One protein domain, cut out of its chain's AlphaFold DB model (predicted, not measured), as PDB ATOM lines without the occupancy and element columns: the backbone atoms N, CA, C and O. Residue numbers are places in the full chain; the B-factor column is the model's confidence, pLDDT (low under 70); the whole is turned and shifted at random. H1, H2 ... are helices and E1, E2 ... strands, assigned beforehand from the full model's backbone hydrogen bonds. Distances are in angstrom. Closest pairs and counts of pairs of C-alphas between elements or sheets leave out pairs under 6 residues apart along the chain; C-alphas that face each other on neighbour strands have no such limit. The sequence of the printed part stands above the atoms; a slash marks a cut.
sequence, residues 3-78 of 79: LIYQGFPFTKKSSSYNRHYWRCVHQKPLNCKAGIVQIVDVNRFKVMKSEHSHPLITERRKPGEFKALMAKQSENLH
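This is residues 3 to 78 of the 79 residues of the protein "CLUMA_CG005561, isoform A" of Clunio marinus (UniProt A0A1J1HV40). Five antiparallel strands, E1 to E5, make one sheet curled like part of a barrel, and a single helix, H1, lies well away from it at the other end of the longest axis. Between the sheet and H1 lies the loop that joins E3 to E4, and a long strand-to-helix link, residues 50 to 64, swings out on its way to H1, with residues 59 to 64 sticking out. The printed part has 76 residues, with five named strands followed by one named helix, a mixed class, and the sheet's order is E1, E2, E3, E4, E5. The whole is elongated, 41 by 27 by 21 A, and only just loose, close to compact, with a radius of gyration of the C-alphas of 13.8 A.

E1, residues 3 to 5, and E2, residues 8 to 16, form a hairpin at 125 degrees, with N 3 and O 10 2.9 A apart, within hydrogen-bond range. E2 bends by 54 degrees at residue 13, and its pairing is staggered: residues 8 to 10 pair with E1, and residues 10 to 16 with E3, residues 19 to 24. E2 and E3 form a hairpin at 147 degrees, with N 13 and O 21 within hydrogen-bond range at 2.8 A. E3 and E4, residues 35 to 39, form a hairpin at 158 degrees, with N 22 and O 36 within range at 2.8 A. E4 and E5, residues 44 to 49, form a hairpin at 157 degrees, with N 39 and O 44 within range at 2.7 A. The five strands are a meander, each the antiparallel neighbour of the one before; E1 and E5 are the edge strands. The sheet is strongly twisted, its C-alphas up to 7.7 A off the best plane. H1, residues 65 to 77, is not on the sheet, with 0 pairs of C-alphas within 10 A. In H1 every O i to N i+4 pair is within hydrogen-bond range.

E1 begins at C-alpha 3, (7.446, 29.986, 12.018), and is 6.4 A long. E2 is 23.0 A long, E3 16.4 A, E4 13.3 A and E5 15.6 A; E5 ends at C-alpha 49, (-5.999, 35.683, 9.481). H1 is 18.8 A long and ends at C-alpha 77, (-8.563, 33.307, -11.863).

The two C-alphas farthest apart, those of Val 42 and His 78, are 43.2 A from each other. The printed part has no cut. The link from E5 to H1 is long, with 15 residues. The mean pLDDT of the printed part is 87.9; residue 74 and residues 76 to 78 are under 70.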
ATOM      1  N   LEU A   3       8.235  29.955  10.786       90.50
ATOM      2  CA  LEU A   3       7.446  29.986  12.018       90.50
ATOM      3  C   LEU A   3       6.364  28.910  11.921       90.50
ATOM      4  O   LEU A   3       5.659  28.860  10.915       90.50
ATOM      5  N   ILE A   4       6.215  28.080  12.949       91.88
ATOM      6  CA  ILE A   4       5.108  27.122  13.039       91.88
ATOM      7  C   ILE A   4       4.055  27.693  13.985       91.88
ATOM      8  O   ILE A   4       4.358  28.005  15.133       91.88
ATOM      9  N   TYR A   5       2.822  27.834  13.504       90.94
ATOM     10  CA  TYR A   5       1.691  28.279  14.314       90.94
ATOM     11  C   TYR A   5       0.487  27.385  14.035       90.94
ATOM     12  O   TYR A   5       0.121  27.201  12.877       90.94
ATOM     13  N   GLN A   6      -0.093  26.798  15.088       90.12
ATOM     14  CA  GLN A   6      -1.167  25.795  14.980       90.12
ATOM     15  C   GLN A   6      -0.824  24.653  13.999       90.12
ATOM     16  O   GLN A   6      -1.670  24.176  13.253       90.12
ATOM     17  N   GLY A   7       0.453  24.257  13.951       90.44
ATOM     18  CA  GLY A   7       0.960  23.225  13.042       90.44
ATOM     19  C   GLY A   7       1.165  23.674  11.587       90.44
ATOM     20  O   GLY A   7       1.805  22.960  10.819       90.44
ATOM     21  N   PHE A   8       0.711  24.870  11.199       92.75
ATOM     22  CA  PHE A   8       0.926  25.399   9.855       92.75
ATOM     23  C   PHE A   8       2.266  26.140   9.745       92.75
ATOM     24  O   PHE A   8       2.582  26.977  10.598       92.75
ATOM     25  N   PRO A   9       3.046  25.898   8.675       92.69
ATOM     26  CA  PRO A   9       4.274  26.636   8.420       92.69
ATOM     27  C   PRO A   9       4.018  28.012   7.787       92.69
ATOM     28  O   PRO A   9       3.300  28.164   6.790       92.69
ATOM     29  N   PHE A  10       4.694  29.020   8.333       93.88
ATOM     30  CA  PHE A  10       4.725  30.398   7.860       93.88
ATOM     31  C   PHE A  10       6.150  30.812   7.481       93.88
ATOM     32  O   PHE A  10       7.131  30.438   8.124       93.88
ATOM     33  N   THR A  11       6.259  31.640   6.447       94.19
ATOM     34  CA  THR A  11       7.506  32.274   6.011       94.19
ATOM     35  C   THR A  11       7.443  33.784   6.210       94.19
ATOM     36  O   THR A  11       6.368  34.393   6.133       94.19
ATOM     37  N   LYS A  12       8.596  34.399   6.476       94.62
ATOM     38  CA  LYS A  12       8.712  35.850   6.635       94.62
ATOM     39  C   LYS A  12       8.489  36.514   5.276       94.62
ATOM     40  O   LYS A  12       9.232  36.275   4.328       94.62
ATOM     41  N   LYS A  13       7.450  37.341   5.179       93.56
ATOM     42  CA  LYS A  13       7.096  38.087   3.965       93.56
ATOM     43  C   LYS A  13       7.809  39.432   3.904       93.56
ATOM     44  O   LYS A  13       8.302  39.811   2.847       93.56
ATOM     45  N   SER A  14       7.824  40.151   5.019       92.81
ATOM     46  CA  SER A  14       8.496  41.441   5.157       92.81
ATOM     47  C   SER A  14       8.788  41.731   6.625       92.81
ATOM     48  O   SER A  14       8.219  41.118   7.533       92.81
ATOM     49  N   SER A  15       9.688  42.676   6.860       93.31
ATOM     50  CA  SER A  15       9.918  43.272   8.172       93.31
ATOM     51  C   SER A  15       9.837  44.782   8.076       93.31
ATOM     52  O   SER A  15      10.351  45.375   7.135       93.31
ATOM     53  N   SER A  16       9.195  45.373   9.069       90.25
ATOM     54  CA  SER A  16       9.278  46.781   9.427       90.25
ATOM     55  C   SER A  16       9.980  46.884  10.785       90.25
ATOM     56  O   SER A  16      10.200  45.860  11.433       90.25
ATOM     57  N   TYR A  17      10.296  48.103  11.220       88.44
ATOM     58  CA  TYR A  17      11.087  48.404  12.417       88.44
ATOM     59  C   TYR A  17      10.694  47.569  13.652       88.44
ATOM     60  O   TYR A  17      11.544  46.929  14.254       88.44
ATOM     61  N   ASN A  18       9.396  47.475  13.960       93.94
ATOM     62  CA  ASN A  18       8.880  46.726  15.116       93.94
ATOM     63  C   ASN A  18       7.966  45.545  14.718       93.94
ATOM     64  O   ASN A  18       7.228  44.983  15.525       93.94
ATOM     65  N   ARG A  19       7.896  45.192  13.430       94.88
ATOM     66  CA  ARG A  19       6.901  44.213  12.959       94.88
ATOM     67  C   ARG A  19       7.488  43.259  11.943       94.88
ATOM     68  O   ARG A  19       7.928  43.683  10.880       94.88
ATOM     69  N   HIS A  20       7.414  41.962  12.209       95.06
ATOM     70  CA  HIS A  20       7.656  40.944  11.192       95.06
ATOM     71  C   HIS A  20       6.334  40.390  10.687       95.06
ATOM     72  O   HIS A  20       5.527  39.880  11.460       95.06
ATOM     73  N   TYR A  21       6.124  40.469   9.380       94.75
ATOM     74  CA  TYR A  21       4.943  39.933   8.727       94.75
ATOM     75  C   TYR A  21       5.240  38.520   8.245       94.75
ATOM     76  O   TYR A  21       6.154  38.293   7.450       94.75
ATOM     77  N   TRP A  22       4.428  37.578   8.700       95.81
ATOM     78  CA  TRP A  22       4.514  36.161   8.391       95.81
ATOM     79  C   TRP A  22       3.291  35.746   7.581       95.81
ATOM     80  O   TRP A  22       2.158  36.132   7.880       95.81
ATOM     81  N   ARG A  23       3.512  34.959   6.532       95.62
ATOM     82  CA  ARG A  23       2.455  34.434   5.657       95.62
ATOM     83  C   ARG A  23       2.600  32.933   5.526       95.62
ATOM     84  O   ARG A  23       3.721  32.430   5.549       95.62
ATOM     85  N   CYS A  24       1.483  32.225   5.385       94.69
ATOM     86  CA  CYS A  24       1.528  30.783   5.169       94.69
ATOM     87  C   CYS A  24       2.406  30.460   3.949       94.69
ATOM     88  O   CYS A  24       2.321  31.126   2.914       94.69
ATOM     89  N   VAL A  25       3.229  29.412   4.032       91.69
ATOM     90  CA  VAL A  25       4.072  28.976   2.898       91.69
ATOM     91  C   VAL A  25       3.252  28.510   1.688       91.69
ATOM     92  O   VAL A  25       3.780  28.377   0.584       91.69
ATOM     93  N   HIS A  26       1.953  28.268   1.880       91.31
ATOM     94  CA  HIS A  26       0.995  27.935   0.832       91.31
ATOM     95  C   HIS A  26       0.236  29.160   0.289       91.31
ATOM     96  O   HIS A  26      -0.704  28.985  -0.481       91.31
ATOM     97  N   GLN A  27       0.644  30.394   0.630       91.44
ATOM     98  CA  GLN A  27      -0.028  31.613   0.156       91.44
ATOM     99  C   GLN A  27      -0.140  31.646  -1.366       91.44
ATOM    100  O   GLN A  27      -1.231  31.802  -1.899       91.44
ATOM    101  N   LYS A  28       0.987  31.506  -2.066       88.00
ATOM    102  CA  LYS A  28       0.970  31.533  -3.524       88.00
ATOM    103  C   LYS A  28       0.378  30.251  -4.135       88.00
ATOM    104  O   LYS A  28      -0.577  30.382  -4.878       88.00
ATOM    105  N   PRO A  29       0.839  29.029  -3.804       88.19
ATOM    106  CA  PRO A  29       0.373  27.836  -4.512       88.19
ATOM    107  C   PRO A  29      -1.080  27.430  -4.203       88.19
ATOM    108  O   PRO A  29      -1.685  26.777  -5.038       88.19
ATOM    109  N   LEU A  30      -1.649  27.785  -3.040       88.19
ATOM    110  CA  LEU A  30      -3.019  27.394  -2.636       88.19
ATOM    111  C   LEU A  30      -3.930  28.593  -2.316       88.19
ATOM    112  O   LEU A  30      -4.956  28.448  -1.653       88.19
ATOM    113  N   ASN A  31      -3.537  29.798  -2.731       89.44
ATOM    114  CA  ASN A  31      -4.219  31.061  -2.409       89.44
ATOM    115  C   ASN A  31      -4.451  31.295  -0.905       89.44
ATOM    116  O   ASN A  31      -5.422  31.940  -0.504       89.44
ATOM    117  N   CYS A  32      -3.595  30.735  -0.048       92.88
ATOM    118  CA  CYS A  32      -3.815  30.786   1.390       92.88
ATOM    119  C   CYS A  32      -3.610  32.208   1.933       92.88
ATOM    120  O   CYS A  32      -2.523  32.779   1.842       92.88
ATOM    121  N   LYS A  33      -4.648  32.790   2.541       93.81
ATOM    122  CA  LYS A  33      -4.604  34.167   3.065       93.81
ATOM    123  C   LYS A  33      -4.157  34.252   4.528       93.81
ATOM    124  O   LYS A  33      -4.024  35.366   5.044       93.81
ATOM    125  N   ALA A  34      -3.892  33.113   5.172       95.62
ATOM    126  CA  ALA A  34      -3.454  33.060   6.559       95.62
ATOM    127  C   ALA A  34      -2.163  33.869   6.778       95.62
ATOM    128  O   ALA A  34      -1.221  33.840   5.973       95.62
ATOM    129  N   GLY A  35      -2.124  34.621   7.875       95.94
ATOM    130  CA  GLY A  35      -1.022  35.527   8.174       95.94
ATOM    131  C   GLY A  35      -0.960  35.932   9.637       95.94
ATOM    132  O   GLY A  35      -1.978  36.008  10.323       95.94
ATOM    133  N   ILE A  36       0.257  36.209  10.095       96.25
ATOM    134  CA  ILE A  36       0.589  36.552  11.479       96.25
ATOM    135  C   ILE A  36       1.555  37.736  11.451       96.25
ATOM    136  O   ILE A  36       2.380  37.857  10.548       96.25
ATOM    137  N   VAL A  37       1.470  38.611  12.443       95.75
ATOM    138  CA  VAL A  37       2.448  39.669  12.688       95.75
ATOM    139  C   VAL A  37       3.135  39.392  14.011       95.75
ATOM    140  O   VAL A  37       2.472  39.259  15.031       95.75
ATOM    141  N   GLN A  38       4.458  39.324  14.006       95.06
ATOM    142  CA  GLN A  38       5.257  39.372  15.224       95.06
ATOM    143  C   GLN A  38       5.553  40.835  15.544       95.06
ATOM    144  O   GLN A  38       6.026  41.562  14.673       95.06
ATOM    145  N   ILE A  39       5.280  41.252  16.772       95.31
ATOM    146  CA  ILE A  39       5.643  42.551  17.328       95.31
ATOM    147  C   ILE A  39       6.955  42.341  18.086       95.31
ATOM    148  O   ILE A  39       6.978  41.565  19.043       95.31
ATOM    149  N   VAL A  40       8.036  42.961  17.615       92.56
ATOM    150  CA  VAL A  40       9.409  42.659  18.053       92.56
ATOM    151  C   VAL A  40       9.668  43.195  19.461       92.56
ATOM    152  O   VAL A  40      10.121  42.432  20.307       92.56
ATOM    153  N   ASP A  41       9.276  44.439  19.740       91.94
ATOM    154  CA  ASP A  41       9.540  45.130  21.011       91.94
ATOM    155  C   ASP A  41       8.965  44.393  22.226       91.94
ATOM    156  O   ASP A  41       9.555  44.379  23.299       91.94
ATOM    157  N   VAL A  42       7.798  43.764  22.057       93.44
ATOM    158  CA  VAL A  42       7.106  43.017  23.123       93.44
ATOM    159  C   VAL A  42       7.181  41.503  22.927       93.44
ATOM    160  O   VAL A  42       6.548  40.761  23.673       93.44
ATOM    161  N   ASN A  43       7.895  41.044  21.894       90.00
ATOM    162  CA  ASN A  43       8.007  39.644  21.484       90.00
ATOM    163  C   ASN A  43       6.660  38.882  21.450       90.00
ATOM    164  O   ASN A  43       6.552  37.742  21.903       90.00
ATOM    165  N   ARG A  44       5.600  39.518  20.928       93.06
ATOM    166  CA  ARG A  44       4.250  38.924  20.830       93.06
ATOM    167  C   ARG A  44       3.864  38.637  19.392       93.06
ATOM    168  O   ARG A  44       4.239  39.367  18.481       93.06
ATOM    169  N   PHE A  45       3.028  37.625  19.191       93.00
ATOM    170  CA  PHE A  45       2.426  37.327  17.895       93.00
ATOM    171  C   PHE A  45       0.955  37.742  17.880       93.00
ATOM    172  O   PHE A  45       0.204  37.454  18.807       93.00
ATOM    173  N   LYS A  46       0.540  38.409  16.806       94.56
ATOM    174  CA  LYS A  46      -0.847  38.759  16.509       94.56
ATOM    175  C   LYS A  46      -1.273  38.049  15.234       94.56
ATOM    176  O   LYS A  46      -0.694  38.270  14.171       94.56
ATOM    177  N   VAL A  47      -2.310  37.226  15.320       95.06
ATOM    178  CA  VAL A  47      -2.908  36.594  14.140       95.06
ATOM    179  C   VAL A  47      -3.662  37.655  13.339       95.06
ATOM    180  O   VAL A  47      -4.480  38.387  13.891       95.06
ATOM    181  N   MET A  48      -3.369  37.769  12.041       93.12
ATOM    182  CA  MET A  48      -4.148  38.608  11.120       93.12
ATOM    183  C   MET A  48      -5.304  37.821  10.513       93.12
ATOM    184  O   MET A  48      -6.425  38.309  10.459       93.12
ATOM    185  N   LYS A  49      -5.012  36.610  10.030       92.62
ATOM    186  CA  LYS A  49      -5.999  35.683   9.481       92.62
ATOM    187  C   LYS A  49      -5.586  34.262   9.845       92.62
ATOM    188  O   LYS A  49      -4.471  33.862   9.512       92.62
ATOM    189  N   SER A  50      -6.464  33.552  10.548       90.19
ATOM    190  CA  SER A  50      -6.263  32.163  10.987       90.19
ATOM    191  C   SER A  50      -6.781  31.137   9.983       90.19
ATOM    192  O   SER A  50      -6.318  30.007   9.990       90.19
ATOM    193  N   GLU A  51      -7.731  31.501   9.122       92.50
ATOM    194  CA  GLU A  51      -8.337  30.556   8.182       92.50
ATOM    195  C   GLU A  51      -7.362  30.160   7.070       92.50
ATOM    196  O   GLU A  51      -6.858  31.007   6.317       92.50
ATOM    197  N   HIS A  52      -7.164  28.852   6.938       92.50
ATOM    198  CA  HIS A  52      -6.424  28.229   5.853       92.50
ATOM    199  C   HIS A  52      -7.397  27.688   4.803       92.50
ATOM    200  O   HIS A  52      -8.384  27.039   5.126       92.50
ATOM    201  N   SER A  53      -7.093  27.918   3.525       90.06
ATOM    202  CA  SER A  53      -7.836  27.356   2.384       90.06
ATOM    203  C   SER A  53      -7.419  25.918   2.046       90.06
ATOM    204  O   SER A  53      -7.697  25.429   0.956       90.06
ATOM    205  N   HIS A  54      -6.672  25.262   2.933       89.62
ATOM    206  CA  HIS A  54      -6.057  23.963   2.699       89.62
ATOM    207  C   HIS A  54      -5.859  23.210   4.022       89.62
ATOM    208  O   HIS A  54      -5.732  23.854   5.068       89.62
ATOM    209  N   PRO A  55      -5.780  21.867   3.991       90.44
ATOM    210  CA  PRO A  55      -5.447  21.076   5.171       90.44
ATOM    211  C   PRO A  55      -3.998  21.313   5.615       90.44
ATOM    212  O   PRO A  55      -3.192  21.923   4.905       90.44
ATOM    213  N   LEU A  56      -3.652  20.816   6.798       90.19
ATOM    214  CA  LEU A  56      -2.285  20.848   7.304       90.19
ATOM    215  C   LEU A  56      -1.371  20.008   6.395       90.19
ATOM    216  O   LEU A  56      -1.512  18.794   6.314       90.19
ATOM    217  N   ILE A  57      -0.453  20.677   5.692       86.81
ATOM    218  CA  ILE A  57       0.525  20.047   4.797       86.81
ATOM    219  C   ILE A  57       1.908  20.257   5.407       86.81
ATOM    220  O   ILE A  57       2.452  21.363   5.381       86.81
ATOM    221  N   THR A  58       2.463  19.194   5.973       78.62
ATOM    222  CA  THR A  58       3.819  19.154   6.544       78.62
ATOM    223  C   THR A  58       4.812  18.456   5.622       78.62
ATOM    224  O   THR A  58       6.023  18.593   5.800       78.62
ATOM    225  N   GLU A  59       4.316  17.740   4.614       81.56
ATOM    226  CA  GLU A  59       5.148  16.996   3.682       81.56
ATOM    227  C   GLU A  59       5.924  17.911   2.734       81.56
ATOM    228  O   GLU A  59       5.453  18.955   2.261       81.56
ATOM    229  N   ARG A  60       7.149  17.484   2.418       76.44
ATOM    230  CA  ARG A  60       7.970  18.144   1.412       76.44
ATOM    231  C   ARG A  60       7.337  17.917   0.040       76.44
ATOM    232  O   ARG A  60       7.282  16.789  -0.438       76.44
ATOM    233  N   ARG A  61       6.915  19.005  -0.611       79.56
ATOM    234  CA  ARG A  61       6.391  18.962  -1.987       79.56
ATOM    235  C   ARG A  61       7.388  18.304  -2.934       79.56
ATOM    236  O   ARG A  61       8.599  18.536  -2.824       79.56
ATOM    237  N   LYS A  62       6.873  17.552  -3.905       82.56
ATOM    238  CA  LYS A  62       7.707  16.969  -4.956       82.56
ATOM    239  C   LYS A  62       8.253  18.081  -5.867       82.56
ATOM    240  O   LYS A  62       7.607  19.124  -6.035       82.56
ATOM    241  N   PRO A  63       9.442  17.899  -6.468       78.88
ATOM    242  CA  PRO A  63       9.950  18.826  -7.476       78.88
ATOM    243  C   PRO A  63       8.914  19.049  -8.591       78.88
ATOM    244  O   PRO A  63       8.261  18.110  -9.032       78.88
ATOM    245  N   GLY A  64       8.726  20.297  -9.028       81.25
ATOM    246  CA  GLY A  64       7.779  20.656 -10.098       81.25
ATOM    247  C   GLY A  64       6.316  20.840  -9.669       81.25
ATOM    248  O   GLY A  64       5.591  21.605 -10.307       81.25
ATOM    249  N   GLU A  65       5.894  20.266  -8.540       82.62
ATOM    250  CA  GLU A  65       4.514  20.360  -8.036       82.62
ATOM    251  C   GLU A  65       4.088  21.813  -7.763       82.62
ATOM    252  O   GLU A  65       2.965  22.221  -8.045       82.62
ATOM    253  N   PHE A  66       5.027  22.643  -7.300       79.69
ATOM    254  CA  PHE A  66       4.794  24.070  -7.078       79.69
ATOM    255  C   PHE A  66       4.369  24.812  -8.355       79.69
ATOM    256  O   PHE A  66       3.461  25.639  -8.303       79.69
ATOM    257  N   LYS A  67       4.997  24.512  -9.501       81.94
ATOM    258  CA  LYS A  67       4.670  25.151 -10.784       81.94
ATOM    259  C   LYS A  67       3.280  24.721 -11.257       81.94
ATOM    260  O   LYS A  67       2.514  25.562 -11.715       81.94
ATOM    261  N   ALA A  68       2.935  23.447 -11.067       82.50
ATOM    262  CA  ALA A  68       1.612  22.921 -11.388       82.50
ATOM    263  C   ALA A  68       0.500  23.558 -10.535       82.50
ATOM    264  O   ALA A  68      -0.531  23.952 -11.071       82.50
ATOM    265  N   LEU A  69       0.707  23.715  -9.222       82.31
ATOM    266  CA  LEU A  69      -0.267  24.369  -8.334       82.31
ATOM    267  C   LEU A  69      -0.489  25.843  -8.705       82.31
ATOM    268  O   LEU A  69      -1.618  26.324  -8.698       82.31
ATOM    269  N   MET A  70       0.580  26.543  -9.080       81.75
ATOM    270  CA  MET A  70       0.505  27.933  -9.532       81.75
ATOM    271  C   MET A  70      -0.230  28.079 -10.867       81.75
ATOM    272  O   MET A  70      -1.046  28.988 -11.005       81.75
ATOM    273  N   ALA A  71       0.015  27.177 -11.825       80.12
ATOM    274  CA  ALA A  71      -0.705  27.155 -13.098       80.12
ATOM    275  C   ALA A  71      -2.213  26.976 -12.868       80.12
ATOM    276  O   ALA A  71      -2.996  27.826 -13.290       80.12
ATOM    277  N   LYS A  72      -2.597  25.981 -12.055       76.25
ATOM    278  CA  LYS A  72      -3.995  25.742 -11.659       76.25
ATOM    279  C   LYS A  72      -4.643  26.961 -11.008       76.25
ATOM    280  O   LYS A  72      -5.829  27.213 -11.193       76.25
ATOM    281  N   GLN A  73      -3.893  27.724 -10.216       72.00
ATOM    282  CA  GLN A  73      -4.417  28.939  -9.599       72.00
ATOM    283  C   GLN A  73      -4.663  30.047 -10.634       72.00
ATOM    284  O   GLN A  73      -5.683  30.725 -10.560       72.00
ATOM    285  N   SER A  74      -3.754  30.210 -11.601       69.44
ATOM    286  CA  SER A  74      -3.921  31.183 -12.683       69.44
ATOM    287  C   SER A  74      -5.102  30.837 -13.592       69.44
ATOM    288  O   SER A  74      -5.864  31.728 -13.948       69.44
ATOM    289  N   GLU A  75      -5.326  29.554 -13.886       70.12
ATOM    290  CA  GLU A  75      -6.472  29.088 -14.679       70.12
ATOM    291  C   GLU A  75      -7.804  29.360 -13.968       70.12
ATOM    292  O   GLU A  75      -8.760  29.807 -14.592       70.12
ATOM    293  N   ASN A  76      -7.853  29.170 -12.646       63.03
ATOM    294  CA  ASN A  76      -9.042  29.459 -11.840       63.03
ATOM    295  C   ASN A  76      -9.317  30.962 -11.643       63.03
ATOM    296  O   ASN A  76     -10.390  31.307 -11.164       63.03
ATOM    297  N   LEU A  77      -8.371  31.854 -11.964       59.50
ATOM    298  CA  LEU A  77      -8.563  33.307 -11.863       59.50
ATOM    299  C   LEU A  77      -9.221  33.911 -13.118       59.50
ATOM    300  O   LEU A  77      -9.717  35.030 -13.057       59.50
ATOM    301  N   HIS A  78      -9.214  33.186 -14.241       57.84
ATOM    302  CA  HIS A  78      -9.749  33.640 -15.533       57.84
ATOM    303  C   HIS A  78     -11.086  32.968 -15.910       57.84
ATOM    304  O   HIS A  78     -11.511  33.065 -17.061       57.84
TER     305      HIS A  78